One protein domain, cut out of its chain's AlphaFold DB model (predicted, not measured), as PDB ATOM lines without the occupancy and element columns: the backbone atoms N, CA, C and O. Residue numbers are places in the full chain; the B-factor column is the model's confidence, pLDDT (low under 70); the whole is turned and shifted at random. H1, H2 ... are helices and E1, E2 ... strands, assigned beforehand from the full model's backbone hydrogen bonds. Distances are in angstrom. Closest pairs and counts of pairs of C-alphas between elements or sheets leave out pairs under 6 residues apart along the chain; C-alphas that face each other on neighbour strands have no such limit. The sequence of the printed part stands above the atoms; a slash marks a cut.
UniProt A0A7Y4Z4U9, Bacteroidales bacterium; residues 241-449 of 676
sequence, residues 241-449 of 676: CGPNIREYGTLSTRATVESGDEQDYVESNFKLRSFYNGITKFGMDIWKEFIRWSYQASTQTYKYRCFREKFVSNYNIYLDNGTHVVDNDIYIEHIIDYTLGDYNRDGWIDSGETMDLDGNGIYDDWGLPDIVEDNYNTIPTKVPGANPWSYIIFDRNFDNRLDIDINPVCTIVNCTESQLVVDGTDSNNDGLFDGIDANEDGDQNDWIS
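AT A GLANCE: This is residues 241 to 449 of the 676 residues of a protein of Bacteroidales bacterium (UniProt A0A7Y4Z4U9). With little regular structure, this elongated body has a twisted four-stranded sheet and the hairpin E4 and E5 at one end, and a loop-rich part with hairpin E8 and E9, E1, E10 and H1 at the other. Along the 209 printed residues come H1, then E1 to E10, mostly strand, with 54 residues in named elements. The antiparallel sheet runs E2, E3, E6, E7. The whole is compact, radius of gyration of the C-alphas 19.5 A, spanning 64 by 37 by 30 A.

HOW THE PARTS SIT: Start at the hairpin E2, residues 288 to 296, and E3, 301 to 312: N 290 and O 307 are 2.7 A apart. Next, E3 and E6, 333 to 338, are antiparallel neighbours, with N 310 and O 335 within hydrogen-bond range at 2.9 A; in the hairpin E6 and E7, 371 to 373, N 336 and O 371 are 2.9 A apart. E4, 315 to 318, meets E3 only through their link; it forms a hairpin with E5, 324 to 327, N 317 and O 325 at 3.0 A. In the hairpin E8, 392 to 394, and E9, 403 to 405, N 392 and O 405 are 2.8 A apart. E1, 254 to 256, and E10, 447 to 449, pair with no named strand; their closest C-alphas are Thr 256 and Ser 449, 5.2 A. H1, 243 to 246, too short for O i to N i+4 pairs, is not on the sheet.

IN THESE COORDINATES: Find C-alpha 301 at (33.364, 66.416, -9.048); E3 runs 33.0 A to C-alpha 312 at (38.563, 35.677, 1.821), and bends at residue 304. E2 is 21.0 A long.

THE WHOLE: The farthest C-alphas, Gly 260 and Gly 352, are 64.3 A apart. The printed part has no cut. Links E1 to E2, E6 to E7, E7 to E8 and E9 to E10 are long. Confidence is under 70 at residues 243 to 248, 258 to 262, 277 to 280 and 380 to 390.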
ATOM      1  N   CYS A 241      20.332  34.670 -18.257       77.00
ATOM      2  CA  CYS A 241      21.389  34.859 -19.245       77.00
ATOM      3  C   CYS A 241      22.460  33.803 -18.985       77.00
ATOM      4  O   CYS A 241      23.144  33.881 -17.958       77.00
ATOM      5  N   GLY A 242      22.572  32.838 -19.901       71.12
ATOM      6  CA  GLY A 242      23.496  31.714 -19.815       71.12
ATOM      7  C   GLY A 242      24.971  32.078 -20.059       71.12
ATOM      8  O   GLY A 242      25.304  33.094 -20.689       71.12
ATOM      9  N   PRO A 243      25.912  31.224 -19.606       66.75
ATOM     10  CA  PRO A 243      27.348  31.517 -19.583       66.75
ATOM     11  C   PRO A 243      27.978  31.679 -20.976       66.75
ATOM     12  O   PRO A 243      29.053  32.273 -21.088       66.75
ATOM     13  N   ASN A 244      27.324  31.191 -22.034       56.97
ATOM     14  CA  ASN A 244      27.884  31.051 -23.382       56.97
ATOM     15  C   ASN A 244      27.993  32.362 -24.179       56.97
ATOM     16  O   ASN A 244      28.730  32.425 -25.161       56.97
ATOM     17  N   ILE A 245      27.273  33.411 -23.780       54.81
ATOM     18  CA  ILE A 245      27.082  34.603 -24.626       54.81
ATOM     19  C   ILE A 245      27.927  35.776 -24.147       54.81
ATOM     20  O   ILE A 245      28.395  36.593 -24.942       54.81
ATOM     21  N   ARG A 246      28.118  35.879 -22.832       52.91
ATOM     22  CA  ARG A 246      28.822  37.005 -22.212       52.91
ATOM     23  C   ARG A 246      29.731  36.603 -21.049       52.91
ATOM     24  O   ARG A 246      30.112  37.469 -20.273       52.91
ATOM     25  N   GLU A 247      30.055  35.315 -20.910       54.19
ATOM     26  CA  GLU A 247      30.703  34.762 -19.712       54.19
ATOM     27  C   GLU A 247      29.879  35.032 -18.441       54.19
ATOM     28  O   GLU A 247      30.445  35.320 -17.394       54.19
ATOM     29  N   TYR A 248      28.547  34.972 -18.479       65.44
ATOM     30  CA  TYR A 248      27.672  35.386 -17.376       65.44
ATOM     31  C   TYR A 248      26.595  34.328 -17.133       65.44
ATOM     32  O   TYR A 248      25.872  34.053 -18.062       65.44
ATOM     33  N   GLY A 249      26.492  33.746 -15.934       70.56
ATOM     34  CA  GLY A 249      25.340  32.930 -15.515       70.56
ATOM     35  C   GLY A 249      24.453  33.763 -14.594       70.56
ATOM     36  O   GLY A 249      24.548  33.647 -13.374       70.56
ATOM     37  N   THR A 250      23.729  34.734 -15.155       76.06
ATOM     38  CA  THR A 250      22.918  35.675 -14.363       76.06
ATOM     39  C   THR A 250      21.457  35.298 -14.457       76.06
ATOM     40  O   THR A 250      20.900  35.308 -15.548       76.06
ATOM     41  N   LEU A 251      20.829  35.099 -13.305       79.31
ATOM     42  CA  LEU A 251      19.399  34.872 -13.204       79.31
ATOM     43  C   LEU A 251      18.737  36.108 -12.581       79.31
ATOM     44  O   LEU A 251      19.080  36.521 -11.472       79.31
ATOM     45  N   SER A 252      17.835  36.743 -13.328       76.75
ATOM     46  CA  SER A 252      17.066  37.918 -12.871       76.75
ATOM     47  C   SER A 252      15.626  37.597 -12.472       76.75
ATOM     48  O   SER A 252      14.909  38.491 -12.025       76.75
ATOM     49  N   THR A 253      15.231  36.336 -12.619       76.75
ATOM     50  CA  THR A 253      13.894  35.816 -12.330       76.75
ATOM     51  C   THR A 253      13.973  34.650 -11.329       76.75
ATOM     52  O   THR A 253      14.970  34.526 -10.609       76.75
ATOM     53  N   ARG A 254      12.916  33.844 -11.223       76.31
ATOM     54  CA  ARG A 254      12.869  32.606 -10.446       76.31
ATOM     55  C   ARG A 254      13.366  31.430 -11.294       76.31
ATOM     56  O   ARG A 254      13.215  31.429 -12.505       76.31
ATOM     57  N   ALA A 255      13.995  30.470 -10.634       77.19
ATOM     58  CA  ALA A 255      14.281  29.159 -11.191       77.19
ATOM     59  C   ALA A 255      13.592  28.134 -10.298       77.19
ATOM     60  O   ALA A 255      13.633  28.281  -9.070       77.19
ATOM     61  N   THR A 256      12.953  27.135 -10.890       71.75
ATOM     62  CA  THR A 256      12.242  26.087 -10.160       71.75
ATOM     63  C   THR A 256      12.637  24.713 -10.680       71.75
ATOM     64  O   THR A 256      13.183  24.577 -11.762       71.75
ATOM     65  N   VAL A 257      12.387  23.687  -9.879       71.62
ATOM     66  CA  VAL A 257      12.544  22.268 -10.250       71.62
ATOM     67  C   VAL A 257      11.180  21.568 -10.289       71.62
ATOM     68  O   VAL A 257      11.057  20.361 -10.056       71.62
ATOM     69  N   GLU A 258      10.101  22.343 -10.433       64.19
ATOM     70  CA  GLU A 258       8.753  21.810 -10.295       64.19
ATOM     71  C   GLU A 258       8.395  20.896 -11.472       64.19
ATOM     72  O   GLU A 258       8.580  21.197 -12.648       64.19
ATOM     73  N   SER A 259       7.832  19.726 -11.163       57.81
ATOM     74  CA  SER A 259       7.461  18.774 -12.206       57.81
ATOM     75  C   SER A 259       6.297  19.305 -13.052       57.81
ATOM     76  O   SER A 259       5.182  19.438 -12.538       57.81
ATOM     77  N   GLY A 260       6.511  19.469 -14.359       55.38
ATOM     78  CA  GLY A 260       5.467  19.849 -15.322       55.38
ATOM     79  C   GLY A 260       5.647  21.227 -15.952       55.38
ATOM     80  O   GLY A 260       4.818  21.585 -16.791       55.38
ATOM     81  N   ASP A 261       6.701  21.925 -15.554       62.94
ATOM     82  CA  ASP A 261       7.195  23.157 -16.153       62.94
ATOM     83  C   ASP A 261       8.242  22.862 -17.260       62.94
ATOM     84  O   ASP A 261       8.520  21.685 -17.548       62.94
ATOM     85  N   GLU A 262       8.759  23.890 -17.937       69.75
ATOM     86  CA  GLU A 262       9.720  23.770 -19.047       69.75
ATOM     87  C   GLU A 262      11.095  23.206 -18.637       69.75
ATOM     88  O   GLU A 262      11.405  23.044 -17.460       69.75
ATOM     89  N   GLN A 263      11.889  22.742 -19.604       77.06
ATOM     90  CA  GLN A 263      13.122  21.983 -19.348       77.06
ATOM     91  C   GLN A 263      14.345  22.707 -19.909       77.06
ATOM     92  O   GLN A 263      14.889  22.281 -20.929       77.06
ATOM     93  N   ASP A 264      14.811  23.742 -19.211       75.50
ATOM     94  CA  ASP A 264      15.888  24.600 -19.725       75.50
ATOM     95  C   ASP A 264      17.261  24.002 -19.431       75.50
ATOM     96  O   ASP A 264      18.063  23.720 -20.330       75.50
ATOM     97  N   TYR A 265      17.537  23.727 -18.152       80.81
ATOM     98  CA  TYR A 265      18.845  23.241 -17.718       80.81
ATOM     99  C   TYR A 265      18.716  22.036 -16.815       80.81
ATOM    100  O   TYR A 265      17.975  22.043 -15.848       80.81
ATOM    101  N   VAL A 266      19.532  21.015 -17.054       85.31
ATOM    102  CA  VAL A 266      19.804  20.042 -15.993       85.31
ATOM    103  C   VAL A 266      20.612  20.751 -14.908       85.31
ATOM    104  O   VAL A 266      21.583  21.433 -15.236       85.31
ATOM    105  N   GLU A 267      20.263  20.547 -13.645       82.81
ATOM    106  CA  GLU A 267      20.951  21.054 -12.449       82.81
ATOM    107  C   GLU A 267      22.487  21.038 -12.550       82.81
ATOM    108  O   GLU A 267      23.154  22.067 -12.420       82.81
ATOM    109  N   SER A 268      23.065  19.892 -12.922       84.50
ATOM    110  CA  SER A 268      24.516  19.731 -13.119       84.50
ATOM    111  C   SER A 268      25.144  20.624 -14.204       84.50
ATOM    112  O   SER A 268      26.359  20.840 -14.199       84.50
ATOM    113  N   ASN A 269      24.344  21.140 -15.139       83.81
ATOM    114  CA  ASN A 269      24.767  22.051 -16.204       83.81
ATOM    115  C   ASN A 269      24.396  23.514 -15.924       83.81
ATOM    116  O   ASN A 269      24.914  24.403 -16.606       83.81
ATOM    117  N   PHE A 270      23.515  23.769 -14.956       83.19
ATOM    118  CA  PHE A 270      23.093  25.111 -14.597       83.19
ATOM    119  C   PHE A 270      24.202  25.839 -13.838       83.19
ATOM    120  O   PHE A 270      24.800  25.307 -12.901       83.19
ATOM    121  N   LYS A 271      24.504  27.071 -14.261       84.19
ATOM    122  CA  LYS A 271      25.599  27.868 -13.691       84.19
ATOM    123  C   LYS A 271      25.093  29.192 -13.146       84.19
ATOM    124  O   LYS A 271      24.522  29.991 -13.892       84.19
ATOM    125  N   LEU A 272      25.396  29.477 -11.885       82.25
ATOM    126  CA  LEU A 272      25.030  30.734 -11.231       82.25
ATOM    127  C   LEU A 272      26.259  31.584 -10.945       82.25
ATOM    128  O   LEU A 272      27.313  31.098 -10.562       82.25
ATOM    129  N   ARG A 273      26.149  32.895 -11.124       81.31
ATOM    130  CA  ARG A 273      27.264  33.817 -10.903       81.31
ATOM    131  C   ARG A 273      27.579  33.991  -9.415       81.31
ATOM    132  O   ARG A 273      26.707  34.436  -8.682       81.31
ATOM    133  N   SER A 274      28.836  33.803  -9.005       78.75
ATOM    134  CA  SER A 274      29.311  34.084  -7.639       78.75
ATOM    135  C   SER A 274      29.820  35.532  -7.495       78.75
ATOM    136  O   SER A 274      29.012  36.433  -7.291       78.75
ATOM    137  N   PHE A 275      31.116  35.814  -7.670       78.44
ATOM    138  CA  PHE A 275      31.708  37.155  -7.537       78.44
ATOM    139  C   PHE A 275      31.799  37.923  -8.859       78.44
ATOM    140  O   PHE A 275      32.417  37.499  -9.840       78.44
ATOM    141  N   TYR A 276      31.237  39.132  -8.869       71.81
ATOM    142  CA  TYR A 276      31.217  39.998 -10.036       71.81
ATOM    143  C   TYR A 276      31.142  41.488  -9.715       71.81
ATOM    144  O   TYR A 276      30.147  42.014  -9.230       71.81
ATOM    145  N   ASN A 277      32.141  42.229 -10.176       65.06
ATOM    146  CA  ASN A 277      32.251  43.670  -9.940       65.06
ATOM    147  C   ASN A 277      31.690  44.567 -11.068       65.06
ATOM    148  O   ASN A 277      32.092  45.731 -11.206       65.06
ATOM    149  N   GLY A 278      30.832  44.027 -11.939       63.25
ATOM    150  CA  GLY A 278      30.288  44.762 -13.087       63.25
ATOM    151  C   GLY A 278      31.112  44.689 -14.378       63.25
ATOM    152  O   GLY A 278      30.618  45.153 -15.402       63.25
ATOM    153  N   ILE A 279      32.341  44.150 -14.353       65.75
ATOM    154  CA  ILE A 279      33.216  44.078 -15.542       65.75
ATOM    155  C   ILE A 279      33.828  42.686 -15.736       65.75
ATOM    156  O   ILE A 279      33.868  42.198 -16.858       65.75
ATOM    157  N   THR A 280      34.306  42.035 -14.672       66.81
ATOM    158  CA  THR A 280      34.925  40.699 -14.755       66.81
ATOM    159  C   THR A 280      34.549  39.856 -13.548       66.81
ATOM    160  O   THR A 280      34.384  40.398 -12.452       66.81
ATOM    161  N   LYS A 281      34.493  38.539 -13.731       75.31
ATOM    162  CA  LYS A 281      34.513  37.578 -12.628       75.31
ATOM    163  C   LYS A 281      35.895  37.517 -11.980       75.31
ATOM    164  O   LYS A 281      36.894  37.868 -12.615       75.31
ATOM    165  N   PHE A 282      35.945  37.109 -10.723       78.81
ATOM    166  CA  PHE A 282      37.175  36.785 -10.007       78.81
ATOM    167  C   PHE A 282      36.830  35.876  -8.830       78.81
ATOM    168  O   PHE A 282      35.732  35.976  -8.304       78.81
ATOM    169  N   GLY A 283      37.730  34.980  -8.445       79.19
ATOM    170  CA  GLY A 283      37.490  34.052  -7.342       79.19
ATOM    171  C   GLY A 283      37.896  34.600  -5.975       79.19
ATOM    172  O   GLY A 283      38.399  35.721  -5.840       79.19
ATOM    173  N   MET A 284      37.727  33.743  -4.970       87.25
ATOM    174  CA  MET A 284      38.274  33.926  -3.628       87.25
ATOM    175  C   MET A 284      39.790  34.090  -3.643       87.25
ATOM    176  O   MET A 284      40.492  33.583  -4.518       87.25
ATOM    177  N   ASP A 285      40.296  34.778  -2.626       88.06
ATOM    178  CA  ASP A 285      41.719  34.929  -2.346       88.06
ATOM    179  C   ASP A 285      42.521  35.635  -3.468       88.06
ATOM    180  O   ASP A 285      43.753  35.596  -3.503       88.06
ATOM    181  N   ILE A 286      41.840  36.379  -4.346       87.44
ATOM    182  CA  ILE A 286      42.443  37.133  -5.453       87.44
ATOM    183  C   ILE A 286      42.248  38.636  -5.233       87.44
ATOM    184  O   ILE A 286      41.126  39.117  -5.096       87.44
ATOM    185  N   TRP A 287      43.348  39.396  -5.246       89.75
ATOM    186  CA  TRP A 287      43.280  40.858  -5.265       89.75
ATOM    187  C   TRP A 287      42.787  41.361  -6.618       89.75
ATOM    188  O   TRP A 287      43.342  41.011  -7.664       89.75
ATOM    189  N   LYS A 288      41.790  42.241  -6.587       88.88
ATOM    190  CA  LYS A 288      41.278  42.929  -7.764       88.88
ATOM    191  C   LYS A 288      41.477  44.429  -7.636       88.88
ATOM    192  O   LYS A 288      40.958  45.054  -6.723       88.88
ATOM    193  N   GLU A 289      42.204  45.002  -8.587       90.19
ATOM    194  CA  GLU A 289      42.499  46.434  -8.637       90.19
ATOM    195  C   GLU A 289      41.389  47.212  -9.361       90.19
ATOM    196  O   GLU A 289      40.868  46.794 -10.403       90.19
ATOM    197  N   PHE A 290      41.051  48.380  -8.822       88.12
ATOM    198  CA  PHE A 290      40.029  49.289  -9.315       88.12
ATOM    199  C   PHE A 290      40.599  50.686  -9.461       88.12
ATOM    200  O   PHE A 290      40.789  51.406  -8.487       88.12
ATOM    201  N   ILE A 291      40.793  51.084 -10.715       88.94
ATOM    202  CA  ILE A 291      41.265  52.416 -11.081       88.94
ATOM    203  C   ILE A 291      40.255  52.989 -12.059       88.94
ATOM    204  O   ILE A 291      40.210  52.604 -13.229       88.94
ATOM    205  N   ARG A 292      39.352  53.842 -11.562       87.94
ATOM    206  CA  ARG A 292      38.188  54.299 -12.338       87.94
ATOM    207  C   ARG A 292      37.951  55.792 -12.185       87.94
ATOM    208  O   ARG A 292      37.927  56.317 -11.075       87.94
ATOM    209  N   TRP A 293      37.688  56.464 -13.302       91.81
ATOM    210  CA  TRP A 293      37.208  57.844 -13.305       91.81
ATOM    211  C   TRP A 293      35.730  57.873 -12.902       91.81
ATOM    212  O   TRP A 293      34.874  57.413 -13.654       91.81
ATOM    213  N   SER A 294      35.439  58.368 -11.699       89.81
ATOM    214  CA  SER A 294      34.120  58.244 -11.072       89.81
ATOM    215  C   SER A 294      33.619  59.587 -10.542       89.81
ATOM    216  O   SER A 294      34.402  60.455 -10.156       89.81
ATOM    217  N   TYR A 295      32.297  59.769 -10.528       91.06
ATOM    218  CA  TYR A 295      31.663  60.947  -9.936       91.06
ATOM    219  C   TYR A 295      31.593  60.804  -8.412       91.06
ATOM    220  O   TYR A 295      30.963  59.879  -7.899       91.06
ATOM    221  N   GLN A 296      32.209  61.732  -7.685       89.06
ATOM    222  CA  GLN A 296      32.156  61.795  -6.229       89.06
ATOM    223  C   GLN A 296      31.005  62.716  -5.803       89.06
ATOM    224  O   GLN A 296      31.086  63.941  -5.919       89.06
ATOM    225  N   ALA A 297      29.922  62.135  -5.285       87.81
ATOM    226  CA  ALA A 297      28.711  62.886  -4.944       87.81
ATOM    227  C   ALA A 297      28.928  63.960  -3.858       87.81
ATOM    228  O   ALA A 297      28.315  65.024  -3.923       87.81
ATOM    229  N   SER A 298      29.813  63.709  -2.885       87.69
ATOM    230  CA  SER A 298      30.094  64.630  -1.770       87.69
ATOM    231  C   SER A 298      30.735  65.945  -2.224       87.69
ATOM    232  O   SER A 298      30.433  67.000  -1.667       87.69
ATOM    233  N   THR A 299      31.587  65.898  -3.250       86.94
ATOM    234  CA  THR A 299      32.290  67.071  -3.794       86.94
ATOM    235  C   THR A 299      31.696  67.566  -5.112       86.94
ATOM    236  O   THR A 299      32.074  68.637  -5.575       86.94
ATOM    237  N   GLN A 300      30.758  66.815  -5.702       90.31
ATOM    238  CA  GLN A 300      30.161  67.062  -7.019       90.31
ATOM    239  C   GLN A 300      31.203  67.190  -8.139       90.31
ATOM    240  O   GLN A 300      31.055  67.988  -9.066       90.31
ATOM    241  N   THR A 301      32.280  66.407  -8.058       90.94
ATOM    242  CA  THR A 301      33.364  66.416  -9.048       90.94
ATOM    243  C   THR A 301      33.692  65.008  -9.516       90.94
ATOM    244  O   THR A 301      33.413  64.033  -8.825       90.94
ATOM    245  N   TYR A 302      34.272  64.899 -10.710       89.75
ATOM    246  CA  TYR A 302      34.847  63.643 -11.171       89.75
ATOM    247  C   TYR A 302      36.309  63.561 -10.743       89.75
ATOM    248  O   TYR A 302      37.053  64.529 -10.917       89.75
ATOM    249  N   LYS A 303      36.693  62.411 -10.191       92.06
ATOM    250  CA  LYS A 303      38.050  62.099  -9.732       92.06
ATOM    251  C   LYS A 303      38.371  60.634 -10.011       92.06
ATOM    252  O   LYS A 303      37.471  59.832 -10.275       92.06
ATOM    253  N   TYR A 304      39.651  60.281  -9.952       92.19
ATOM    254  CA  TYR A 304      40.032  58.874  -9.942       92.19
ATOM    255  C   TYR A 304      39.720  58.282  -8.575       92.19
ATOM    256  O   TYR A 304      40.019  58.894  -7.553       92.19
ATOM    257  N   ARG A 305      39.116  57.097  -8.584       91.44
ATOM    258  CA  ARG A 305      39.016  56.223  -7.423       91.44
ATOM    259  C   ARG A 305      40.006  55.074  -7.623       91.44
ATOM    260  O   ARG A 305      39.942  54.443  -8.683       91.44
ATOM    261  N   CYS A 306      40.915  54.865  -6.672       92.06
ATOM    262  CA  CYS A 306      42.018  53.904  -6.758       92.06
ATOM    263  C   CYS A 306      42.082  53.041  -5.492       92.06
ATOM    264  O   CYS A 306      42.444  53.523  -4.421       92.06
ATOM    265  N   PHE A 307      41.713  51.772  -5.614       92.19
ATOM    266  CA  PHE A 307      41.756  50.803  -4.523       92.19
ATOM    267  C   PHE A 307      41.892  49.396  -5.091       92.19
ATOM    268  O   PHE A 307      41.612  49.175  -6.270       92.19
ATOM    269  N   ARG A 308      42.274  48.436  -4.262       92.25
ATOM    270  CA  ARG A 308      42.105  47.018  -4.553       92.25
ATOM    271  C   ARG A 308      41.227  46.380  -3.491       92.25
ATOM    272  O   ARG A 308      41.234  46.799  -2.337       92.25
ATOM    273  N   GLU A 309      40.472  45.372  -3.893       91.38
ATOM    274  CA  GLU A 309      39.614  44.611  -2.992       91.38
ATOM    275  C   GLU A 309      39.867  43.112  -3.146       91.38
ATOM    276  O   GLU A 309      40.416  42.660  -4.159       91.38
ATOM    277  N   LYS A 310      39.508  42.343  -2.125       90.25
ATOM    278  CA  LYS A 310      39.680  40.893  -2.085       90.25
ATOM    279  C   LYS A 310      38.635  40.279  -1.165       90.25
ATOM    280  O   LYS A 310      38.361  40.835  -0.105       90.25
ATOM    281  N   PHE A 311      38.130  39.113  -1.549       90.56
ATOM    282  CA  PHE A 311      37.282  38.292  -0.692       90.56
ATOM    283  C   PHE A 311      38.063  37.097  -0.152       90.56
ATOM    284  O   PHE A 311      38.828  36.475  -0.895       90.56
ATOM    285  N   VAL A 312      37.919  36.813   1.139       91.25
ATOM    286  CA  VAL A 312      38.563  35.677   1.821       91.25
ATOM    287  C   VAL A 312      37.590  35.024   2.794       91.25
ATOM    288  O   VAL A 312      36.569  35.608   3.124       91.25
ATOM    289  N   SER A 313      37.907  33.816   3.236       89.06
ATOM    290  CA  SER A 313      37.324  33.159   4.403       89.06
ATOM    291  C   SER A 313      38.495  32.903   5.352       89.06
ATOM    292  O   SER A 313      39.598  32.629   4.871       89.06
ATOM    293  N   ASN A 314      38.316  33.035   6.668       86.19
ATOM    294  CA  ASN A 314      39.372  32.797   7.664       86.19
ATOM    295  C   ASN A 314      40.717  33.514   7.388       86.19
ATOM    296  O   ASN A 314      41.581  33.085   6.617       86.19
ATOM    297  N   TYR A 315      40.969  34.598   8.110       87.75
ATOM    298  CA  TYR A 315      42.158  35.418   7.904       87.75
ATOM    299  C   TYR A 315      42.882  35.744   9.208       87.75
ATOM    300  O   TYR A 315      42.348  35.697  10.311       87.75
ATOM    301  N   ASN A 316      44.155  36.111   9.072       90.75
ATOM    302  CA  ASN A 316      44.993  36.577  10.169       90.75
ATOM    303  C   ASN A 316      45.925  37.662   9.629       90.75
ATOM    304  O   ASN A 316      46.999  37.363   9.099       90.75
ATOM    305  N   ILE A 317      45.478  38.918   9.696       88.38
ATOM    306  CA  ILE A 317      46.153  40.043   9.044       88.38
ATOM    307  C   ILE A 317      46.310  41.241   9.976       88.38
ATOM    308  O   ILE A 317      45.567  41.431  10.939       88.38
ATOM    309  N   TYR A 318      47.301  42.067   9.661       87.88
ATOM    310  CA  TYR A 318      47.478  43.379  10.266       87.88
ATOM    311  C   TYR A 318      46.983  44.445   9.292       87.88
ATOM    312  O   TYR A 318      47.361  44.422   8.121       87.88
ATOM    313  N   LEU A 319      46.167  45.372   9.792       87.06
ATOM    314  CA  LEU A 319      45.730  46.555   9.055       87.06
ATOM    315  C   LEU A 319      46.810  47.640   9.082       87.06
ATOM    316  O   LEU A 319      47.667  47.647   9.973       87.06
ATOM    317  N   ASP A 320      46.732  48.603   8.163       80.31
ATOM    318  CA  ASP A 320      47.692  49.717   8.067       80.31
ATOM    319  C   ASP A 320      47.737  50.565   9.353       80.31
ATOM    320  O   ASP A 320      48.785  51.046   9.787       80.31
ATOM    321  N   ASN A 321      46.609  50.651  10.067       82.94
ATOM    322  CA  ASN A 321      46.526  51.312  11.374       82.94
ATOM    323  C   ASN A 321      47.154  50.501  12.537       82.94
ATOM    324  O   ASN A 321      47.086  50.926  13.694       82.94
ATOM    325  N   GLY A 322      47.749  49.338  12.251       84.62
ATOM    326  CA  GLY A 322      48.384  48.430  13.209       84.62
ATOM    327  C   GLY A 322      47.427  47.477  13.932       84.62
ATOM    328  O   GLY A 322      47.876  46.705  14.783       84.62
ATOM    329  N   THR A 323      46.128  47.513  13.623       89.94
ATOM    330  CA  THR A 323      45.142  46.593  14.206       89.94
ATOM    331  C   THR A 323      45.397  45.175  13.714       89.94
ATOM    332  O   THR A 323      45.570  44.946  12.522       89.94
ATOM    333  N   HIS A 324      45.406  44.218  14.638       90.38
ATOM    334  CA  HIS A 324      45.468  42.795  14.327       90.38
ATOM    335  C   HIS A 324      44.052  42.232  14.323       90.38
ATOM    336  O   HIS A 324      43.373  42.298  15.350       90.38
ATOM    337  N   VAL A 325      43.617  41.701  13.186       88.06
ATOM    338  CA  VAL A 325      42.307  41.069  13.028       88.06
ATOM    339  C   VAL A 325      42.493  39.608  12.641       88.06
ATOM    340  O   VAL A 325      43.359  39.260  11.830       88.06
ATOM    341  N   VAL A 326      41.719  38.753  13.302       88.69
ATOM    342  CA  VAL A 326      41.718  37.312  13.091       88.69
ATOM    343  C   VAL A 326      40.275  36.861  13.078       88.69
ATOM    344  O   VAL A 326      39.560  37.106  14.050       88.69
ATOM    345  N   ASP A 327      39.912  36.156  12.026       87.44
ATOM    346  CA  ASP A 327      38.653  35.445  11.911       87.44
ATOM    347  C   ASP A 327      38.947  33.997  11.490       87.44
ATOM    348  O   ASP A 327      39.946  33.738  10.822       87.44
ATOM    349  N   ASN A 328      38.146  33.053  11.981       87.19
ATOM    350  CA  ASN A 328      38.267  31.630  11.659       87.19
ATOM    351  C   ASN A 328      36.894  30.994  11.404       87.19
ATOM    352  O   ASN A 328      36.741  29.791  11.639       87.19
ATOM    353  N   ASP A 329      35.886  31.783  11.039       90.81
ATOM    354  CA  ASP A 329      34.610  31.250  10.587       90.81
ATOM    355  C   ASP A 329      34.573  31.148   9.054       90.81
ATOM    356  O   ASP A 329      35.440  31.663   8.353       90.81
ATOM    357  N   ILE A 330      33.620  30.363   8.554       91.38
ATOM    358  CA  ILE A 330      33.496  29.999   7.135       91.38
ATOM    359  C   ILE A 330      32.862  31.100   6.280       91.38
ATOM    360  O   ILE A 330      32.675  30.895   5.079       91.38
ATOM    361  N   TYR A 331      32.449  32.216   6.878       92.00
ATOM    362  CA  TYR A 331      31.773  33.268   6.147       92.00
ATOM    363  C   TYR A 331      32.772  34.097   5.342       92.00
ATOM    364  O   TYR A 331      33.994  33.989   5.469       92.00
ATOM    365  N   ILE A 332      32.223  34.829   4.378       91.44
ATOM    366  CA  ILE A 332      33.012  35.578   3.412       91.44
ATOM    367  C   ILE A 332      33.292  36.968   3.950       91.44
ATOM    368  O   ILE A 332      32.408  37.667   4.428       91.44
ATOM    369  N   GLU A 333      34.523  37.395   3.746       90.75
ATOM    370  CA  GLU A 333      35.113  38.582   4.329       90.75
ATOM    371  C   GLU A 333      35.563  39.509   3.215       90.75
ATOM    372  O   GLU A 333      36.163  39.056   2.237       90.75
ATOM    373  N   HIS A 334      35.296  40.807   3.340       92.44
ATOM    374  CA  HIS A 334      35.664  41.783   2.318       92.44
ATOM    375  C   HIS A 334      36.811  42.669   2.797       92.44
ATOM    376  O   HIS A 334      36.695  43.400   3.779       92.44
ATOM    377  N   ILE A 335      37.935  42.602   2.086       92.56
ATOM    378  CA  ILE A 335      39.145  43.364   2.383       92.56
ATOM    379  C   ILE A 335      39.323  44.449   1.325       92.56
ATOM    380  O   ILE A 335      39.354  44.141   0.134       92.56
ATOM    381  N   ILE A 336      39.519  45.698   1.756       93.19
ATOM    382  CA  ILE A 336      39.802  46.850   0.886       93.19
ATOM    383  C   ILE A 336      41.150  47.466   1.276       93.19
ATOM    384  O   ILE A 336      41.466  47.615   2.459       93.19
ATOM    385  N   ASP A 337      41.935  47.837   0.269       94.19
ATOM    386  CA  ASP A 337      43.250  48.467   0.404       94.19
ATOM    387  C   ASP A 337      43.384  49.616  -0.607       94.19
ATOM    388  O   ASP A 337      43.163  49.443  -1.812       94.19
ATOM    389  N   TYR A 338      43.707  50.804  -0.114       94.19
ATOM    390  CA  TYR A 338      43.893  52.016  -0.895       94.19
ATOM    391  C   TYR A 338      45.369  52.191  -1.261       94.19
ATOM    392  O   TYR A 338      46.284  51.837  -0.518       94.19
ATOM    393  N   THR A 339      45.634  52.773  -2.431       93.25
ATOM    394  CA  THR A 339      47.021  53.015  -2.863       93.25
ATOM    395  C   THR A 339      47.785  53.869  -1.841       93.25
ATOM    396  O   THR A 339      47.232  54.789  -1.245       93.25
ATOM    397  N   LEU A 340      49.080  53.607  -1.633       93.06
ATOM    398  CA  LEU A 340      49.958  54.359  -0.722       93.06
ATOM    399  C   LEU A 340      50.015  55.865  -1.021       93.06
ATOM    400  O   LEU A 340      50.343  56.650  -0.131       93.06
ATOM    401  N   GLY A 341      49.723  56.264  -2.261       91.12
ATOM    402  CA  GLY A 341      49.659  57.666  -2.663       91.12
ATOM    403  C   GLY A 341      48.327  58.366  -2.360       91.12
ATOM    404  O   GLY A 341      48.275  59.590  -2.499       91.12
ATOM    405  N   ASP A 342      47.295  57.634  -1.921       92.62
ATOM    406  CA  ASP A 342      46.105  58.169  -1.249       92.62
ATOM    407  C   ASP A 342      46.423  58.282   0.249       92.62
ATOM    408  O   ASP A 342      46.408  57.304   1.004       92.62
ATOM    409  N   TYR A 343      46.767  59.495   0.676       92.12
ATOM    410  CA  TYR A 343      47.220  59.749   2.039       92.12
ATOM    411  C   TYR A 343      46.081  59.798   3.051       92.12
ATOM    412  O   TYR A 343      46.334  59.699   4.256       92.12
ATOM    413  N   ASN A 344      44.853  60.025   2.587       91.62
ATOM    414  CA  ASN A 344      43.692  60.177   3.450       91.62
ATOM    415  C   ASN A 344      42.875  58.875   3.581       91.62
ATOM    416  O   ASN A 344      42.080  58.775   4.519       91.62
ATOM    417  N   ARG A 345      43.155  57.877   2.728       90.00
ATOM    418  CA  ARG A 345      42.589  56.520   2.753       90.00
ATOM    419  C   ARG A 345      41.072  56.503   2.556       90.00
ATOM    420  O   ARG A 345      40.365  55.746   3.224       90.00
ATOM    421  N   ASP A 346      40.552  57.354   1.675       90.94
ATOM    422  CA  ASP A 346      39.134  57.365   1.293       90.94
ATOM    423  C   ASP A 346      38.873  56.756  -0.100       90.94
ATOM    424  O   ASP A 346      37.721  56.638  -0.544       90.94
ATOM    425  N   GLY A 347      39.945  56.330  -0.772       91.81
ATOM    426  CA  GLY A 347      39.964  55.716  -2.088       91.81
ATOM    427  C   GLY A 347      39.865  56.703  -3.240       91.81
ATOM    428  O   GLY A 347      39.872  56.259  -4.391       91.81
ATOM    429  N   TRP A 348      39.742  58.007  -2.986       94.00
ATOM    430  CA  TRP A 348      39.711  59.052  -4.004       94.00
ATOM    431  C   TRP A 348      41.070  59.724  -4.124       94.00
ATOM    432  O   TRP A 348      41.707  60.045  -3.139       94.00
ATOM    433  N   ILE A 349      41.490  60.001  -5.357       94.00
ATOM    434  CA  ILE A 349      42.745  60.709  -5.613       94.00
ATOM    435  C   ILE A 349      42.480  62.211  -5.640       94.00
ATOM    436  O   ILE A 349      41.936  62.754  -6.614       94.00
ATOM    437  N   ASP A 350      42.874  62.875  -4.561       92.81
ATOM    438  CA  ASP A 350      42.722  64.303  -4.343       92.81
ATOM    439  C   ASP A 350      43.927  65.135  -4.804       92.81
ATOM    440  O   ASP A 350      44.964  64.666  -5.279       92.81
ATOM    441  N   SER A 351      43.780  66.457  -4.694       91.25
ATOM    442  CA  SER A 351      44.851  67.396  -5.013       91.25
ATOM    443  C   SER A 351      46.047  67.197  -4.080       91.25
ATOM    444  O   SER A 351      46.014  67.628  -2.928       91.25
ATOM    445  N   GLY A 352      47.146  66.680  -4.628       89.75
ATOM    446  CA  GLY A 352      48.386  66.413  -3.892       89.75
ATOM    447  C   GLY A 352      48.641  64.927  -3.646       89.75
ATOM    448  O   GLY A 352      49.729  64.586  -3.187       89.75
ATOM    449  N   GLU A 353      47.683  64.074  -3.993       94.69
ATOM    450  CA  GLU A 353      47.798  62.618  -3.994       94.69
ATOM    451  C   GLU A 353      48.178  62.108  -5.388       94.69
ATOM    452  O   GLU A 353      48.116  62.838  -6.387       94.69
ATOM    453  N   THR A 354      48.622  60.856  -5.460       91.81
ATOM    454  CA  THR A 354      49.039  60.213  -6.713       91.81
ATOM    455  C   THR A 354      48.649  58.740  -6.715       91.81
ATOM    456  O   THR A 354      48.612  58.110  -5.669       91.81
ATOM    457  N   MET A 355      48.355  58.193  -7.896       89.50
ATOM    458  CA  MET A 355      48.111  56.751  -8.081       89.50
ATOM    459  C   MET A 355      49.407  55.948  -8.252       89.50
ATOM    460  O   MET A 355      49.379  54.729  -8.165       89.50
ATOM    461  N   ASP A 356      50.497  56.641  -8.572       89.38
ATOM    462  CA  ASP A 356      51.829  56.098  -8.844       89.38
ATOM    463  C   ASP A 356      52.809  56.937  -8.015       89.38
ATOM    464  O   ASP A 356      53.075  58.109  -8.319       89.38
ATOM    465  N   LEU A 357      53.195  56.397  -6.867       90.12
ATOM    466  CA  LEU A 357      54.006  57.046  -5.847       90.12
ATOM    467  C   LEU A 357      55.495  56.974  -6.194       90.12
ATOM    468  O   LEU A 357      56.224  57.933  -5.917       90.12
ATOM    469  N   ASP A 358      55.951  55.873  -6.796       89.38
ATOM    470  CA  ASP A 358      57.354  55.681  -7.173       89.38
ATOM    471  C   ASP A 358      57.694  56.207  -8.589       89.38
ATOM    472  O   ASP A 358      58.870  56.434  -8.907       89.38
ATOM    473  N   GLY A 359      56.675  56.507  -9.398       87.88
ATOM    474  CA  GLY A 359      56.780  57.082 -10.735       87.88
ATOM    475  C   GLY A 359      57.196  56.080 -11.811       87.88
ATOM    476  O   GLY A 359      57.744  56.496 -12.843       87.88
ATOM    477  N   ASN A 360      57.021  54.779 -11.575       89.69
ATOM    478  CA  ASN A 360      57.438  53.718 -12.491       89.69
ATOM    479  C   ASN A 360      56.441  53.496 -13.656       89.69
ATOM    480  O   ASN A 360      56.776  52.810 -14.630       89.69
ATOM    481  N   GLY A 361      55.262  54.128 -13.606       84.50
ATOM    482  CA  GLY A 361      54.193  54.008 -14.597       84.50
ATOM    483  C   GLY A 361      53.293  52.779 -14.424       84.50
ATOM    484  O   GLY A 361      52.548  52.449 -15.350       84.50
ATOM    485  N   ILE A 362      53.370  52.101 -13.282       83.38
ATOM    486  CA  ILE A 362      52.591  50.938 -12.857       83.38
ATOM    487  C   ILE A 362      51.890  51.327 -11.550       83.38
ATOM    488  O   ILE A 362      52.449  52.011 -10.706       83.38
ATOM    489  N   TYR A 363      50.631  50.932 -11.397       85.19
ATOM    490  CA  TYR A 363      49.834  51.262 -10.216       85.19
ATOM    491  C   TYR A 363      49.928  50.139  -9.175       85.19
ATOM    492  O   TYR A 363      48.927  49.494  -8.873       85.19
ATOM    493  N   ASP A 364      51.142  49.859  -8.690       83.25
ATOM    494  CA  ASP A 364      51.445  48.743  -7.779       83.25
ATOM    495  C   ASP A 364      51.866  49.167  -6.360       83.25
ATOM    496  O   ASP A 364      52.218  48.320  -5.532       83.25
ATOM    497  N   ASP A 365      51.753  50.461  -6.045       89.88
ATOM    498  CA  ASP A 365      52.036  51.044  -4.731       89.88
ATOM    499  C   ASP A 365      50.943  50.724  -3.696       89.88
ATOM    500  O   ASP A 365      50.228  51.607  -3.218       89.88
ATOM    501  N   TRP A 366      50.790  49.448  -3.353       92.69
ATOM    502  CA  TRP A 366      49.812  48.969  -2.374       92.69
ATOM    503  C   TRP A 366      50.418  48.781  -0.975       92.69
ATOM    504  O   TRP A 366      51.586  48.406  -0.836       92.69
ATOM    505  N   GLY A 367      49.619  49.023   0.066       87.06
ATOM    506  CA  GLY A 367      50.040  48.957   1.464       87.06
ATOM    507  C   GLY A 367      49.637  47.672   2.187       87.06
ATOM    508  O   GLY A 367      49.482  46.599   1.593       87.06
ATOM    509  N   LEU A 368      49.520  47.789   3.513       89.38
ATOM    510  CA  LEU A 368      48.713  46.860   4.300       89.38
ATOM    511  C   LEU A 368      47.229  47.205   4.106       89.38
ATOM    512  O   LEU A 368      46.927  48.375   3.897       89.38
ATOM    513  N   PRO A 369      46.307  46.237   4.247       92.06
ATOM    514  CA  PRO A 369      44.880  46.503   4.106       92.06
ATOM    515  C   PRO A 369      44.357  47.597   5.043       92.06
ATOM    516  O   PRO A 369      44.751  47.671   6.211       92.06
ATOM    517  N   ASP A 370      43.420  48.402   4.548       91.75
ATOM    518  CA  ASP A 370      42.823  49.512   5.295       91.75
ATOM    519  C   ASP A 370      41.533  49.099   6.006       91.75
ATOM    520  O   ASP A 370      41.306  49.469   7.163       91.75
ATOM    521  N   ILE A 371      40.680  48.339   5.314       91.62
ATOM    522  CA  ILE A 371      39.336  47.980   5.773       91.62
ATOM    523  C   ILE A 371      39.149  46.470   5.667       91.62
ATOM    524  O   ILE A 371      39.542  45.851   4.679       91.62
ATOM    525  N   VAL A 372      38.515  45.906   6.693       91.00
ATOM    526  CA  VAL A 372      37.979  44.545   6.693       91.00
ATOM    527  C   VAL A 372      36.536  44.618   7.165       91.00
ATOM    528  O   VAL A 372      36.264  45.184   8.229       91.00
ATOM    529  N   GLU A 373      35.625  44.087   6.361       90.62
ATOM    530  CA  GLU A 373      34.208  43.975   6.687       90.62
ATOM    531  C   GLU A 373      33.902  42.520   7.038       90.62
ATOM    532  O   GLU A 373      33.918  41.665   6.155       90.62
ATOM    533  N   ASP A 374      33.652  42.301   8.334       88.19
ATOM    534  CA  ASP A 374      33.381  40.990   8.926       88.19
ATOM    535  C   ASP A 374      32.037  40.423   8.452       88.19
ATOM    536  O   ASP A 374      31.042  41.163   8.483       88.19
ATOM    537  N   ASN A 375      31.968  39.140   8.083       87.44
ATOM    538  CA  ASN A 375      30.726  38.475   7.681       87.44
ATOM    539  C   ASN A 375      29.993  39.227   6.545       87.44
ATOM    540  O   ASN A 375      28.799  39.558   6.626       87.44
ATOM    541  N   TYR A 376      30.731  39.555   5.484       87.00
ATOM    542  CA  TYR A 376      30.271  40.381   4.375       87.00
ATOM    543  C   TYR A 376      29.131  39.721   3.591       87.00
ATOM    544  O   TYR A 376      29.314  38.793   2.806       87.00
ATOM    545  N   ASN A 377      27.925  40.259   3.761       78.00
ATOM    546  CA  ASN A 377      26.700  39.711   3.177       78.00
ATOM    547  C   ASN A 377      26.189  40.473   1.948       78.00
ATOM    548  O   ASN A 377      25.206  40.063   1.335       78.00
ATOM    549  N   THR A 378      26.842  41.572   1.567       76.38
ATOM    550  CA  THR A 378      26.540  42.311   0.332       76.38
ATOM    551  C   THR A 378      27.508  41.933  -0.777       76.38
ATOM    552  O   THR A 378      28.003  42.801  -1.497       76.38
ATOM    553  N   ILE A 379      27.798  40.635  -0.890       74.31
ATOM    554  CA  ILE A 379      28.663  40.081  -1.928       74.31
ATOM    555  C   ILE A 379      28.210  40.640  -3.281       74.31
ATOM    556  O   ILE A 379      27.009  40.628  -3.569       74.31
ATOM    557  N   PRO A 380      29.129  41.151  -4.119       68.19
ATOM    558  CA  PRO A 380      28.791  41.657  -5.438       68.19
ATOM    559  C   PRO A 380      28.475  40.470  -6.358       68.19
ATOM    560  O   PRO A 380      29.257  40.094  -7.222       68.19
ATOM    561  N   THR A 381      27.322  39.849  -6.138       67.81
ATOM    562  CA  THR A 381      26.793  38.720  -6.890       67.81
ATOM    563  C   THR A 381      25.511  39.123  -7.625       67.81
ATOM    564  O   THR A 381      24.920  40.179  -7.378       67.81
ATOM    565  N   LYS A 382      25.100  38.307  -8.598       64.69
ATOM    566  CA  LYS A 382      23.808  38.416  -9.292       64.69
ATOM    567  C   LYS A 382      23.080  37.068  -9.276       64.69
ATOM    568  O   LYS A 382      22.580  36.634 -10.311       64.69
ATOM    569  N   VAL A 383      23.089  36.417  -8.113       66.00
ATOM    570  CA  VAL A 383      22.199  35.300  -7.757       66.00
ATOM    571  C   VAL A 383      20.773  35.855  -7.551       66.00
ATOM    572  O   VAL A 383      20.646  37.022  -7.155       66.00
ATOM    573  N   PRO A 384      19.707  35.089  -7.845       55.22
ATOM    574  CA  PRO A 384      18.324  35.551  -7.744       55.22
ATOM    575  C   PRO A 384      17.943  36.173  -6.406       55.22
ATOM    576  O   PRO A 384      18.385  35.746  -5.339       55.22
ATOM    577  N   GLY A 385      17.004  37.116  -6.485       47.62
ATOM    578  CA  GLY A 385      16.186  37.531  -5.352       47.62
ATOM    579  C   GLY A 385      16.349  38.996  -4.967       47.62
ATOM    580  O   GLY A 385      17.381  39.445  -4.480       47.62
ATOM    581  N   ALA A 386      15.242  39.733  -5.055       35.41
ATOM    582  CA  ALA A 386      15.045  41.003  -4.354       35.41
ATOM    583  C   ALA A 386      14.947  40.831  -2.816       35.41
ATOM    584  O   ALA A 386      14.641  41.792  -2.107       35.41
ATOM    585  N   ASN A 387      15.178  39.619  -2.296       44.97
ATOM    586  CA  ASN A 387      15.112  39.288  -0.883       44.97
ATOM    587  C   ASN A 387      16.499  38.822  -0.398       44.97
ATOM    588  O   ASN A 387      16.963  37.782  -0.843       44.97
ATOM    589  N   PRO A 388      17.160  39.523   0.536       42.06
ATOM    590  CA  PRO A 388      18.489  39.159   1.050       42.06
ATOM    591  C   PRO A 388      18.524  37.871   1.911       42.06
ATOM    592  O   PRO A 388      19.461  37.671   2.676       42.06
ATOM    593  N   TRP A 389      17.501  37.013   1.816       46.19
ATOM    594  CA  TRP A 389      17.370  35.736   2.531       46.19
ATOM    595  C   TRP A 389      17.293  34.518   1.604       46.19
ATOM    596  O   TRP A 389      17.052  33.422   2.092       46.19
ATOM    597  N   SER A 390      17.438  34.695   0.290       67.50
ATOM    598  CA  SER A 390      17.326  33.604  -0.685       67.50
ATOM    599  C   SER A 390      18.656  32.928  -1.013       67.50
ATOM    600  O   SER A 390      18.714  32.232  -2.010       67.50
ATOM    601  N   TYR A 391      19.732  33.202  -0.265       81.25
ATOM    602  CA  TYR A 391      20.949  32.387  -0.259       81.25
ATOM    603  C   TYR A 391      21.937  32.832   0.837       81.25
ATOM    604  O   TYR A 391      21.878  33.967   1.323       81.25
ATOM    605  N   ILE A 392      22.885  31.963   1.195       87.06
ATOM    606  CA  ILE A 392      24.103  32.276   1.955       87.06
ATOM    607  C   ILE A 392      25.304  31.730   1.176       87.06
ATOM    608  O   ILE A 392      25.289  30.592   0.726       87.06
ATOM    609  N   ILE A 393      26.353  32.543   1.036       89.44
ATOM    610  CA  ILE A 393      27.630  32.142   0.428       89.44
ATOM    611  C   ILE A 393      28.675  32.011   1.538       89.44
ATOM    612  O   ILE A 393      28.724  32.850   2.440       89.44
ATOM    613  N   PHE A 394      29.491  30.964   1.477       92.44
ATOM    614  CA  PHE A 394      30.499  30.616   2.485       92.44
ATOM    615  C   PHE A 394      31.628  29.787   1.849       92.44
ATOM    616  O   PHE A 394      31.577  29.490   0.663       92.44
ATOM    617  N   ASP A 395      32.657  29.439   2.616       93.56
ATOM    618  CA  ASP A 395      33.755  28.553   2.201       93.56
ATOM    619  C   ASP A 395      33.833  27.369   3.163       93.56
ATOM    620  O   ASP A 395      34.423  27.437   4.253       93.56
ATOM    621  N   ARG A 396      33.169  26.268   2.802       91.81
ATOM    622  CA  ARG A 396      33.181  25.078   3.640       91.81
ATOM    623  C   ARG A 396      34.559  24.449   3.584       91.81
ATOM    624  O   ARG A 396      35.060  24.065   2.534       91.81
ATOM    625  N   ASN A 397      35.099  24.170   4.766       90.38
ATOM    626  CA  ASN A 397      36.407  23.545   4.975       90.38
ATOM    627  C   ASN A 397      37.627  24.454   4.746       90.38
ATOM    628  O   ASN A 397      38.743  23.946   4.900       90.38
ATOM    629  N   PHE A 398      37.448  25.750   4.464       91.12
ATOM    630  CA  PHE A 398      38.552  26.694   4.238       91.12
ATOM    631  C   PHE A 398      39.460  26.277   3.078       91.12
ATOM    632  O   PHE A 398      40.691  26.262   3.210       91.12
ATOM    633  N   ASP A 399      38.863  25.858   1.964       90.19
ATOM    634  CA  ASP A 399      39.603  25.420   0.779       90.19
ATOM    635  C   ASP A 399      39.707  26.505  -0.306       90.19
ATOM    636  O   ASP A 399      40.254  26.248  -1.385       90.19
ATOM    637  N   ASN A 400      39.300  27.736   0.030       88.12
ATOM    638  CA  ASN A 400      39.259  28.903  -0.844       88.12
ATOM    639  C   ASN A 400      38.347  28.693  -2.058       88.12
ATOM    640  O   ASN A 400      38.616  29.263  -3.122       88.12
ATOM    641  N   ARG A 401      37.290  27.888  -1.916       89.81
ATOM    642  CA  ARG A 401      36.204  27.775  -2.891       89.81
ATOM    643  C   ARG A 401      34.923  28.294  -2.276       89.81
ATOM    644  O   ARG A 401      34.693  28.161  -1.080       89.81
ATOM    645  N   LEU A 402      34.102  28.924  -3.105       91.50
ATOM    646  CA  LEU A 402      32.808  29.406  -2.649       91.50
ATOM    647  C   LEU A 402      31.785  28.303  -2.762       91.50
ATOM    648  O   LEU A 402      31.598  27.747  -3.840       91.50
ATOM    649  N   ASP A 403      31.060  28.107  -1.682       92.50
ATOM    650  CA  ASP A 403      29.843  27.334  -1.627       92.50
ATOM    651  C   ASP A 403      28.635  28.260  -1.513       92.50
ATOM    652  O   ASP A 403      28.729  29.378  -0.991       92.50
ATOM    653  N   ILE A 404      27.493  27.780  -1.992       89.94
ATOM    654  CA  ILE A 404      26.206  28.452  -1.853       89.94
ATOM    655  C   ILE A 404      25.173  27.512  -1.234       89.94
ATOM    656  O   ILE A 404      25.105  26.339  -1.589       89.94
ATOM    657  N   ASP A 405      24.387  28.062  -0.316       89.06
ATOM    658  CA  ASP A 405      23.124  27.525   0.195       89.06
ATOM    659  C   ASP A 405      22.025  28.438  -0.360       89.06
ATOM    660  O   ASP A 405      22.033  29.629  -0.048       89.06
ATOM    661  N   ILE A 406      21.158  27.950  -1.244       81.62
ATOM    662  CA  ILE A 406      20.130  28.707  -1.970       81.62
ATOM    663  C   ILE A 406      18.826  28.784  -1.162       81.62
ATOM    664  O   ILE A 406      18.068  29.739  -1.321       81.62
ATOM    665  N   ASN A 407      18.558  27.869  -0.229       80.62
ATOM    666  CA  ASN A 407      17.372  27.950   0.633       80.62
ATOM    667  C   ASN A 407      17.715  27.821   2.125       80.62
ATOM    668  O   ASN A 407      17.153  26.988   2.847       80.62
ATOM    669  N   PRO A 408      18.544  28.738   2.656       84.69
ATOM    670  CA  PRO A 408      19.061  28.606   4.004       84.69
ATOM    671  C   PRO A 408      17.930  28.698   5.030       84.69
ATOM    672  O   PRO A 408      17.137  29.643   5.066       84.69
ATOM    673  N   VAL A 409      17.907  27.764   5.981       85.94
ATOM    674  CA  VAL A 409      16.934  27.744   7.098       85.94
ATOM    675  C   VAL A 409      17.163  28.856   8.138       85.94
ATOM    676  O   VAL A 409      16.550  28.879   9.212       85.94
ATOM    677  N   CYS A 410      18.104  29.752   7.864       85.75
ATOM    678  CA  CYS A 410      18.722  30.696   8.780       85.75
ATOM    679  C   CYS A 410      19.179  31.954   8.020       85.75
ATOM    680  O   CYS A 410      19.167  32.031   6.799       85.75
ATOM    681  N   THR A 411      19.616  32.961   8.768       83.44
ATOM    682  CA  THR A 411      20.208  34.198   8.239       83.44
ATOM    683  C   THR A 411      21.710  34.177   8.477       83.44
ATOM    684  O   THR A 411      22.077  33.703   9.548       83.44
ATOM    685  N   ILE A 412      22.551  34.794   7.636       79.25
ATOM    686  CA  ILE A 412      24.018  34.832   7.853       79.25
ATOM    687  C   ILE A 412      24.413  35.212   9.298       79.25
ATOM    688  O   ILE A 412      25.204  34.532   9.933       79.25
ATOM    689  N   VAL A 413      23.722  36.191   9.900       79.00
ATOM    690  CA  VAL A 413      23.987  36.679  11.272       79.00
ATOM    691  C   VAL A 413      23.626  35.669  12.382       79.00
ATOM    692  O   VAL A 413      24.069  35.808  13.517       79.00
ATOM    693  N   ASN A 414      22.785  34.671  12.099       82.44
ATOM    694  CA  ASN A 414      22.287  33.698  13.084       82.44
ATOM    695  C   ASN A 414      22.429  32.245  12.615       82.44
ATOM    696  O   ASN A 414      21.795  31.361  13.199       82.44
ATOM    697  N   CYS A 415      23.192  31.993  11.552       86.88
ATOM    698  CA  CYS A 415      23.378  30.647  11.049       86.88
ATOM    699  C   CYS A 415      24.592  29.996  11.703       86.88
ATOM    700  O   CYS A 415      25.604  30.641  11.980       86.88
ATOM    701  N   THR A 416      24.483  28.704  11.982       88.81
ATOM    702  CA  THR A 416      25.637  27.884  12.350       88.81
ATOM    703  C   THR A 416      26.075  27.078  11.139       88.81
ATOM    704  O   THR A 416      25.237  26.680  10.338       88.81
ATOM    705  N   GLU A 417      27.364  26.754  11.052       88.31
ATOM    706  CA  GLU A 417      27.917  25.926   9.969       88.31
ATOM    707  C   GLU A 417      27.126  24.623   9.750       88.31
ATOM    708  O   GLU A 417      26.871  24.228   8.619       88.31
ATOM    709  N   SER A 418      26.655  23.984  10.827       89.00
ATOM    710  CA  SER A 418      25.877  22.737  10.746       89.00
ATOM    711  C   SER A 418      24.481  22.870  10.131       89.00
ATOM    712  O   SER A 418      23.839  21.853   9.881       89.00
ATOM    713  N   GLN A 419      23.979  24.096   9.977       91.44
ATOM    714  CA  GLN A 419      22.672  24.375   9.383       91.44
ATOM    715  C   GLN A 419      22.760  24.711   7.898       91.44
ATOM    716  O   GLN A 419      21.715  24.739   7.261       91.44
ATOM    717  N   LEU A 420      23.960  24.973   7.384       91.12
ATOM    718  CA  LEU A 420      24.161  25.291   5.980       91.12
ATOM    719  C   LEU A 420      24.184  24.004   5.154       91.12
ATOM    720  O   LEU A 420      24.834  23.019   5.537       91.12
ATOM    721  N   VAL A 421      23.574  24.034   3.983       90.56
ATOM    722  CA  VAL A 421      23.676  22.990   2.954       90.56
ATOM    723  C   VAL A 421      24.542  23.524   1.808       90.56
ATOM    724  O   VAL A 421      24.642  24.728   1.624       90.56
ATOM    725  N   VAL A 422      25.321  22.657   1.151       92.31
ATOM    726  CA  VAL A 422      26.090  23.071  -0.038       92.31
ATOM    727  C   VAL A 422      25.286  22.618  -1.230       92.31
ATOM    728  O   VAL A 422      25.290  21.426  -1.536       92.31
ATOM    729  N   ASP A 423      24.634  23.576  -1.866       89.19
ATOM    730  CA  ASP A 423      23.813  23.348  -3.047       89.19
ATOM    731  C   ASP A 423      24.663  23.488  -4.302       89.19
ATOM    732  O   ASP A 423      24.413  22.820  -5.290       89.19
ATOM    733  N   GLY A 424      25.725  24.295  -4.267       91.31
ATOM    734  CA  GLY A 424      26.688  24.383  -5.360       91.31
ATOM    735  C   GLY A 424      28.028  24.962  -4.936       91.31
ATOM    736  O   GLY A 424      28.137  25.590  -3.881       91.31
ATOM    737  N   THR A 425      29.043  24.780  -5.786       91.94
ATOM    738  CA  THR A 425      30.424  25.191  -5.481       91.94
ATOM    739  C   THR A 425      31.117  25.802  -6.701       91.94
ATOM    740  O   THR A 425      31.101  25.229  -7.791       91.94
ATOM    741  N   ASP A 426      31.820  26.919  -6.510       90.25
ATOM    742  CA  ASP A 426      32.779  27.488  -7.469       90.25
ATOM    743  C   ASP A 426      34.088  26.685  -7.443       90.25
ATOM    744  O   ASP A 426      35.107  27.066  -6.868       90.25
ATOM    745  N   SER A 427      34.036  25.482  -8.016       87.06
ATOM    746  CA  SER A 427      35.074  24.456  -7.843       87.06
ATOM    747  C   SER A 427      36.423  24.818  -8.478       87.06
ATOM    748  O   SER A 427      37.467  24.249  -8.115       87.06
ATOM    749  N   ASN A 428      36.407  25.720  -9.457       84.94
ATOM    750  CA  ASN A 428      37.563  26.138 -10.245       84.94
ATOM    751  C   ASN A 428      37.943  27.619 -10.029       84.94
ATOM    752  O   ASN A 428      38.895  28.075 -10.670       84.94
ATOM    753  N   ASN A 429      37.266  28.327  -9.113       83.12
ATOM    754  CA  ASN A 429      37.430  29.756  -8.830       83.12
ATOM    755  C   ASN A 429      37.290  30.643 -10.081       83.12
ATOM    756  O   ASN A 429      37.983  31.661 -10.213       83.12
ATOM    757  N   ASP A 430      36.424  30.250 -11.020       79.38
ATOM    758  CA  ASP A 430      36.147  31.015 -12.237       79.38
ATOM    759  C   ASP A 430      35.056  32.083 -12.044       79.38
ATOM    760  O   ASP A 430      34.829  32.905 -12.943       79.38
ATOM    761  N   GLY A 431      34.446  32.137 -10.855       81.81
ATOM    762  CA  GLY A 431      33.386  33.072 -10.498       81.81
ATOM    763  C   GLY A 431      31.981  32.577 -10.856       81.81
ATOM    764  O   GLY A 431      31.073  33.403 -11.049       81.81
ATOM    765  N   LEU A 432      31.794  31.263 -11.003       85.12
ATOM    766  CA  LEU A 432      30.507  30.596 -11.182       85.12
ATOM    767  C   LEU A 432      30.352  29.463 -10.169       85.12
ATOM    768  O   LEU A 432      31.257  28.665  -9.990       85.12
ATOM    769  N   PHE A 433      29.177  29.351  -9.563       88.38
ATOM    770  CA  PHE A 433      28.751  28.138  -8.885       88.38
ATOM    771  C   PHE A 433      28.373  27.086  -9.928       88.38
ATOM    772  O   PHE A 433      27.557  27.355 -10.818       88.38
ATOM    773  N   ASP A 434      28.980  25.910  -9.802       87.69
ATOM    774  CA  ASP A 434      28.699  24.722 -10.599       87.69
ATOM    775  C   ASP A 434      27.956  23.675  -9.760       87.69
ATOM    776  O   ASP A 434      28.105  23.632  -8.535       87.69
ATOM    777  N   GLY A 435      27.231  22.786 -10.448       86.50
ATOM    778  CA  GLY A 435      26.587  21.628  -9.835       86.50
ATOM    779  C   GLY A 435      25.549  22.032  -8.801       86.50
ATOM    780  O   GLY A 435      25.653  21.588  -7.665       86.50
ATOM    781  N   ILE A 436      24.620  22.908  -9.193       86.38
ATOM    782  CA  ILE A 436      23.539  23.373  -8.327       86.38
ATOM    783  C   ILE A 436      22.547  22.224  -8.098       86.38
ATOM    784  O   ILE A 436      21.953  21.767  -9.064       86.38
ATOM    785  N   ASP A 437      22.362  21.792  -6.854       85.44
ATOM    786  CA  ASP A 437      21.217  21.007  -6.366       85.44
ATOM    787  C   ASP A 437      20.157  22.010  -5.885       85.44
ATOM    788  O   ASP A 437      20.232  22.543  -4.778       85.44
ATOM    789  N   ALA A 438      19.237  22.393  -6.771       80.75
ATOM    790  CA  ALA A 438      18.310  23.495  -6.520       80.75
ATOM    791  C   ALA A 438      17.153  23.088  -5.594       80.75
ATOM    792  O   ALA A 438      16.470  23.959  -5.041       80.75
ATOM    793  N   ASN A 439      16.907  21.782  -5.453       78.25
ATOM    794  CA  ASN A 439      15.775  21.226  -4.718       78.25
ATOM    795  C   ASN A 439      16.155  20.507  -3.414       78.25
ATOM    796  O   ASN A 439      15.260  20.114  -2.655       78.25
ATOM    797  N   GLU A 440      17.456  20.404  -3.141       81.12
ATOM    798  CA  GLU A 440      18.073  19.783  -1.971       81.12
ATOM    799  C   GLU A 440      17.723  18.295  -1.796       81.12
ATOM    800  O   GLU A 440      17.646  17.781  -0.668       81.12
ATOM    801  N   ASP A 441      17.479  17.570  -2.889       83.94
ATOM    802  CA  ASP A 441      17.167  16.141  -2.838       83.94
ATOM    803  C   ASP A 441      18.413  15.234  -2.869       83.94
ATOM    804  O   ASP A 441      18.334  14.035  -2.545       83.94
ATOM    805  N   GLY A 442      19.583  15.834  -3.110       84.62
ATOM    806  CA  GLY A 442      20.891  15.198  -3.073       84.62
ATOM    807  C   GLY A 442      21.355  14.635  -4.413       84.62
ATOM    808  O   GLY A 442      22.382  13.936  -4.439       84.62
ATOM    809  N   ASP A 443      20.635  14.892  -5.503       86.94
ATOM    810  CA  ASP A 443      21.124  14.689  -6.855       86.94
ATOM    811  C   ASP A 443      21.185  16.004  -7.667       86.94
ATOM    812  O   ASP A 443      21.076  17.084  -7.110       86.94
ATOM    813  N   GLN A 444      21.627  15.925  -8.924       86.25
ATOM    814  CA  GLN A 444      21.841  17.093  -9.801       86.25
ATOM    815  C   GLN A 444      21.379  16.779 -11.231       86.25
ATOM    816  O   GLN A 444      22.000  17.197 -12.224       86.25
ATOM    817  N   ASN A 445      20.389  15.892 -11.349       85.50
ATOM    818  CA  ASN A 445      19.869  15.418 -12.627       85.50
ATOM    819  C   ASN A 445      18.456  15.919 -12.927       85.50
ATOM    820  O   ASN A 445      17.950  15.625 -14.017       85.50
ATOM    821  N   ASP A 446      17.869  16.695 -12.017       80.25
ATOM    822  CA  ASP A 446      16.590  17.328 -12.257       80.25
ATOM    823  C   ASP A 446      16.713  18.472 -13.259       80.25
ATOM    824  O   ASP A 446      17.783  19.039 -13.512       80.25
ATOM    825  N   TRP A 447      15.579  18.758 -13.888       81.69
ATOM    826  CA  TRP A 447      15.438  19.906 -14.765       81.69
ATOM    827  C   TRP A 447      15.101  21.128 -13.927       81.69
ATOM    828  O   TRP A 447      14.203  21.085 -13.089       81.69
ATOM    829  N   ILE A 448      15.832  22.197 -14.194       79.50
ATOM    830  CA  ILE A 448      15.557  23.550 -13.763       79.50
ATOM    831  C   ILE A 448      14.793  24.241 -14.887       79.50
ATOM    832  O   ILE A 448      15.270  24.274 -16.026       79.50
ATOM    833  N   SER A 449      13.650  24.796 -14.512       79.50
ATOM    834  CA  SER A 449      12.788  25.670 -15.301       79.50
ATOM    835  C   SER A 449      13.045  27.122 -14.901       79.50
ATOM    836  O   SER A 449      13.214  27.419 -13.710       79.50
TER     837      SER A 449